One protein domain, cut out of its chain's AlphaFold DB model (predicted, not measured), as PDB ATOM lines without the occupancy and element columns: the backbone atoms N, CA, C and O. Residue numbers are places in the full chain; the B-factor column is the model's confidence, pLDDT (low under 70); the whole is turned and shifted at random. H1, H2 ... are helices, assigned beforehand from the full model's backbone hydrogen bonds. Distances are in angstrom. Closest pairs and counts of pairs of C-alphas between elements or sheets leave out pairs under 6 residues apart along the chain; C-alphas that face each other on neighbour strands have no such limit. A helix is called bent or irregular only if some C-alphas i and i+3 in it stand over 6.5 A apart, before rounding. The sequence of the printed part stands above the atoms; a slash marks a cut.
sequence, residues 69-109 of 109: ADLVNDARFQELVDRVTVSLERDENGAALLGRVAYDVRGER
ATOM      1  N   ALA A  69      23.191  34.252  34.857       69.19
ATOM      2  CA  ALA A  69      22.242  34.440  33.756       69.19
ATOM      3  C   ALA A  69      22.646  33.733  32.450       69.19
ATOM      4  O   ALA A  69      21.795  33.513  31.592       69.19
ATOM      5  N   ASP A  70      23.912  33.332  32.320       71.69
ATOM      6  CA  ASP A  70      24.444  32.635  31.143       71.69
ATOM      7  C   ASP A  70      23.744  31.283  30.898       71.69
ATOM      8  O   ASP A  70      23.464  30.903  29.764       71.69
ATOM      9  N   LEU A  71      23.339  30.605  31.979       69.69
ATOM     10  CA  LEU A  71      22.687  29.293  31.930       69.69
ATOM     11  C   LEU A  71      21.170  29.360  31.684       69.69
ATOM     12  O   LEU A  71      20.546  28.323  31.484       69.69
ATOM     13  N   VAL A  72      20.556  30.548  31.650       69.44
ATOM     14  CA  VAL A  72      19.094  30.713  31.470       69.44
ATOM     15  C   VAL A  72      18.586  30.105  30.166       69.44
ATOM     16  O   VAL A  72      17.477  29.563  30.124       69.44
ATOM     17  N   ASN A  73      19.396  30.213  29.112       73.69
ATOM     18  CA  ASN A  73      19.069  29.723  27.775       73.69
ATOM     19  C   ASN A  73      19.415  28.239  27.577       73.69
ATOM     20  O   ASN A  73      19.137  27.690  26.513       73.69
ATOM     21  N   ASP A  74      20.004  27.576  28.577       77.62
ATOM     22  CA  ASP A  74      20.354  26.163  28.485       77.62
ATOM     23  C   ASP A  74      19.106  25.287  28.681       77.62
ATOM     24  O   ASP A  74      18.354  25.425  29.652       77.62
ATOM     25  N   ALA A  75      18.893  24.338  27.767       78.56
ATOM     26  CA  ALA A  75      17.794  23.382  27.861       78.56
ATOM     27  C   ALA A  75      17.845  22.575  29.171       78.56
ATOM     28  O   ALA A  75      16.809  22.335  29.791       78.56
ATOM     29  N   ARG A  76      19.046  22.231  29.655       77.75
ATOM     30  CA  ARG A  76      19.217  21.510  30.925       77.75
ATOM     31  C   ARG A  76      18.839  22.354  32.128       77.75
ATOM     32  O   ARG A  76      18.366  21.814  33.127       77.75
ATOM     33  N   PHE A  77      19.041  23.666  32.047       80.31
ATOM     34  CA  PHE A  77      18.618  24.587  33.091       80.31
ATOM     35  C   PHE A  77      17.093  24.674  33.145       80.31
ATOM     36  O   PHE A  77      16.519  24.583  34.228       80.31
ATOM     37  N   GLN A  78      16.428  24.754  31.989       81.19
ATOM     38  CA  GLN A  78      14.963  24.725  31.911       81.19
ATOM     39  C   GLN A  78      14.382  23.424  32.492       81.19
ATOM     40  O   GLN A  78      13.435  23.484  33.276       81.19
ATOM     41  N   GLU A  79      14.982  22.266  32.196       84.06
ATOM     42  CA  GLU A  79      14.584  20.984  32.800       84.06
ATOM     43  C   GLU A  79      14.803  20.955  34.318       84.06
ATOM     44  O   GLU A  79      13.989  20.407  35.063       84.06
ATOM     45  N   LEU A  80      15.893  21.555  34.802       81.56
ATOM     46  CA  LEU A  80      16.187  21.622  36.230       81.56
ATOM     47  C   LEU A  80      15.180  22.520  36.958       81.56
ATOM     48  O   LEU A  80      14.667  22.125  38.005       81.56
ATOM     49  N   VAL A  81      14.850  23.682  36.389       81.81
ATOM     50  CA  VAL A  81      13.802  24.584  36.897       81.81
ATOM     51  C   VAL A  81      12.465  23.850  36.979       81.81
ATOM     52  O   VAL A  81      11.800  23.915  38.015       81.81
ATOM     53  N   ASP A  82      12.079  23.131  35.924       82.75
ATOM     54  CA  ASP A  82      10.827  22.372  35.886       82.75
ATOM     55  C   ASP A  82      10.809  21.269  36.955       82.75
ATOM     56  O   ASP A  82       9.913  21.221  37.799       82.75
ATOM     57  N   ARG A  83      11.876  20.467  37.034       82.31
ATOM     58  CA  ARG A  83      12.002  19.380  38.011       82.31
ATOM     59  C   ARG A  83      11.984  19.870  39.459       82.31
ATOM     60  O   ARG A  83      11.390  19.214  40.321       82.31
ATOM     61  N   VAL A  84      12.639  20.997  39.739       81.00
ATOM     62  CA  VAL A  84      12.643  21.626  41.068       81.00
ATOM     63  C   VAL A  84      11.260  22.180  41.393       81.00
ATOM     64  O   VAL A  84      10.782  21.973  42.505       81.00
ATOM     65  N   THR A  85      10.586  22.800  40.421       79.94
ATOM     66  CA  THR A  85       9.212  23.292  40.585       79.94
ATOM     67  C   THR A  85       8.262  22.139  40.911       79.94
ATOM     68  O   THR A  85       7.586  22.186  41.935       79.94
ATOM     69  N   VAL A  86       8.286  21.056  40.130       83.50
ATOM     70  CA  VAL A  86       7.458  19.861  40.365       83.50
ATOM     71  C   VAL A  86       7.779  19.201  41.709       83.50
ATOM     72  O   VAL A  86       6.871  18.763  42.412       83.50
ATOM     73  N   SER A  87       9.056  19.136  42.104       81.62
ATOM     74  CA  SER A  87       9.438  18.573  43.410       81.62
ATOM     75  C   SER A  87       8.935  19.429  44.572       81.62
ATOM     76  O   SER A  87       8.422  18.886  45.545       81.62
ATOM     77  N   LEU A  88       9.029  20.756  44.459       77.00
ATOM     78  CA  LEU A  88       8.513  21.692  45.460       77.00
ATOM     79  C   LEU A  88       6.982  21.694  45.526       77.00
ATOM     80  O   LEU A  88       6.437  21.914  46.600       77.00
ATOM     81  N   GLU A  89       6.284  21.447  44.414       76.19
ATOM     82  CA  GLU A  89       4.824  21.296  44.405       76.19
ATOM     83  C   GLU A  89       4.360  19.984  45.055       76.19
ATOM     84  O   GLU A  89       3.276  19.944  45.632       76.19
ATOM     85  N   ARG A  90       5.158  18.912  44.964       78.56
ATOM     86  CA  ARG A  90       4.849  17.618  45.597       78.56
ATOM     87  C   ARG A  90       5.205  17.577  47.085       78.56
ATOM     88  O   ARG A  90       4.654  16.747  47.800       78.56
ATOM     89  N   ASP A  91       6.107  18.444  47.542       79.69
ATOM     90  CA  ASP A  91       6.483  18.590  48.951       79.69
ATOM     91  C   ASP A  91       5.597  19.650  49.627       79.69
ATOM     92  O   ASP A  91       5.715  20.841  49.342       79.69
ATOM     93  N   GLU A  92       4.722  19.247  50.556       71.88
ATOM     94  CA  GLU A  92       3.796  20.170  51.244       71.88
ATOM     95  C   GLU A  92       4.528  21.328  51.952       71.88
ATOM     96  O   GLU A  92       4.062  22.471  51.951       71.88
ATOM     97  N   ASN A  93       5.722  21.064  52.496       75.31
ATOM     98  CA  ASN A  93       6.569  22.091  53.107       75.31
ATOM     99  C   ASN A  93       7.163  23.054  52.063       75.31
ATOM    100  O   ASN A  93       7.226  24.264  52.297       75.31
ATOM    101  N   GLY A  94       7.600  22.535  50.914       71.94
ATOM    102  CA  GLY A  94       8.100  23.312  49.780       71.94
ATOM    103  C   GLY A  94       7.045  24.247  49.194       71.94
ATOM    104  O   GLY A  94       7.317  25.435  48.991       71.94
ATOM    105  N   ALA A  95       5.825  23.744  49.010       72.44
ATOM    106  CA  ALA A  95       4.693  24.520  48.521       72.44
ATOM    107  C   ALA A  95       4.316  25.659  49.484       72.44
ATOM    108  O   ALA A  95       4.110  26.795  49.045       72.44
ATOM    109  N   ALA A  96       4.297  25.394  50.797       74.50
ATOM    110  CA  ALA A  96       4.015  26.406  51.816       74.50
ATOM    111  C   ALA A  96       5.086  27.513  51.862       74.50
ATOM    112  O   ALA A  96       4.761  28.697  51.988       74.50
ATOM    113  N   LEU A  97       6.367  27.152  51.723       73.19
ATOM    114  CA  LEU A  97       7.470  28.117  51.676       73.19
ATOM    115  C   LEU A  97       7.422  28.986  50.415       73.19
ATOM    116  O   LEU A  97       7.579  30.203  50.518       73.19
ATOM    117  N   LEU A  98       7.165  28.386  49.248       72.81
ATOM    118  CA  LEU A  98       6.983  29.123  47.995       72.81
ATOM    119  C   LEU A  98       5.808  30.097  48.081       72.81
ATOM    120  O   LEU A  98       5.965  31.251  47.699       72.81
ATOM    121  N   GLY A  99       4.667  29.661  48.625       69.88
ATOM    122  CA  GLY A  99       3.498  30.521  48.825       69.88
ATOM    123  C   GLY A  99       3.788  31.699  49.756       69.88
ATOM    124  O   GLY A  99       3.420  32.832  49.458       69.88
ATOM    125  N   ARG A 100       4.532  31.473  50.847       72.50
ATOM    126  CA  ARG A 100       4.910  32.543  51.781       72.50
ATOM    127  C   ARG A 100       5.856  33.568  51.158       72.50
ATOM    128  O   ARG A 100       5.691  34.762  51.385       72.50
ATOM    129  N   VAL A 101       6.840  33.116  50.384       70.19
ATOM    130  CA  VAL A 101       7.761  34.015  49.671       70.19
ATOM    131  C   VAL A 101       7.044  34.742  48.540       70.19
ATOM    132  O   VAL A 101       7.306  35.919  48.317       70.19
ATOM    133  N   ALA A 102       6.100  34.083  47.869       68.44
ATOM    134  CA  ALA A 102       5.279  34.720  46.856       68.44
ATOM    135  C   ALA A 102       4.409  35.841  47.428       68.44
ATOM    136  O   ALA A 102       4.359  36.929  46.856       68.44
ATOM    137  N   TYR A 103       3.803  35.595  48.587       67.12
ATOM    138  CA  TYR A 103       3.031  36.581  49.332       67.12
ATOM    139  C   TYR A 103       3.887  37.787  49.769       67.12
ATOM    140  O   TYR A 103       3.499  38.932  49.551       67.12
ATOM    141  N   ASP A 104       5.093  37.545  50.300       68.00
ATOM    142  CA  ASP A 104       6.034  38.605  50.708       68.00
ATOM    143  C   ASP A 104       6.494  39.467  49.517       68.00
ATOM    144  O   ASP A 104       6.502  40.695  49.600       68.00
ATOM    145  N   VAL A 105       6.796  38.838  48.373       65.06
ATOM    146  CA  VAL A 105       7.210  39.530  47.139       65.06
ATOM    147  C   VAL A 105       6.061  40.319  46.508       65.06
ATOM    148  O   VAL A 105       6.301  41.386  45.942       65.06
ATOM    149  N   ARG A 106       4.819  39.827  46.603       62.88
ATOM    150  CA  ARG A 106       3.628  40.524  46.090       62.88
ATOM    151  C   ARG A 106       3.276  41.765  46.924       62.88
ATOM    152  O   ARG A 106       2.536  42.619  46.447       62.88
ATOM    153  N   GLY A 107       3.864  41.920  48.112       52.16
ATOM    154  CA  GLY A 107       3.756  43.143  48.904       52.16
ATOM    155  C   GLY A 107       2.383  43.358  49.540       52.16
ATOM    156  O   GLY A 107       2.086  44.479  49.950       52.16
ATOM    157  N   GLU A 108       1.563  42.310  49.658       48.69
ATOM    158  CA  GLU A 108       0.308  42.357  50.417       48.69
ATOM    159  C   GLU A 108       0.629  42.288  51.922       48.69
ATOM    160  O   GLU A 108       0.531  41.243  52.563       48.69
ATOM    161  N   ARG A 109       1.124  43.398  52.479       45.88
ATOM    162  CA  ARG A 109       1.306  43.589  53.927       45.88
ATOM    163  C   ARG A 109       0.045  44.113  54.592       45.88
ATOM    164  O   ARG A 109      -0.578  45.029  54.017       45.88
TER     165      ARG A 109
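This is residues 69 to 109 of the 109 residues of an uncharacterized protein of Sphingomonas sanxanigenens DSM 19645 = NX02 (UniProt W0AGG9). What shape does the model show? Two long helices, H2 and H3, meet near their ends in a corner like an L, and the short helix H1 turns off the far end of H2 toward the side to which H3 runs, leaving the space between H1 and H3 open. What is it made of, and how large is it? The printed part has 41 residues with three named helices, H1, H2 and H3 in order along the chain, and no named strand; the class is all helix. It is loose, with a radius of gyration of the C-alphas of 12.9 A, and flat, spanning 36 by 23 by 7 A.

Where is the longest helix? H2 holds residues 75 to 90 and runs 22.7 A from C-alpha 75 at (17.794, 23.382, 27.861) to C-alpha 90 at (4.849, 17.618, 45.597). Where is the other long helix? H3 holds residues 92 to 106, 21.0 A from first to last C-alpha, and ends at C-alpha 106 at (3.628, 40.524, 46.090). And the short one? H1 holds residues 69 to 73, 8.3 A long, beginning at C-alpha 69 at (22.242, 34.440, 33.756). It is irregular, but only just: C-alphas 70 and 73 are 7.0 A apart.

How does H2 meet H3? They touch only at the corner by their link, H2 with residues 88 to 89 alone and H3 with residues 94 to 98 alone; the closest C-alphas are those of Leu 88 and Gly 94, 4.6 A apart. Their lines stand at 72 degrees, only just about perpendicular. Where is H1? H1 is close to H2 but not clearly touching, the closest C-alphas being those of Leu 71 and Phe 77, 6.3 A apart. H1 and H3 are apart. What do the backbones show? In H2 and H3 every O i to N i+4 pair is within hydrogen-bond range, while in H1 0 of 1 is, beside 1 of 2 O i to N i+3 pairs.

How far does it reach? The two C-alphas farthest apart are those of Ala 75 and Arg 109, at 36.9 A. Is the printed part continuous? The printed part has no cut and ends at Arg 109, the chain's last residue; both links, H1 to H2 and H2 to H3, are tight, with one residue each. Which residues stand free? Residues 73 to 80, of which 75 to 80 belong to H2, and residues 99 to 109, of which 99 to 106 belong to H3, stand free. Where is confidence low? The mean pLDDT of the printed part is 73.2, and 12 residues are under 70: residue 69, residues 71 to 72, residue 99 and residues 102 to 109.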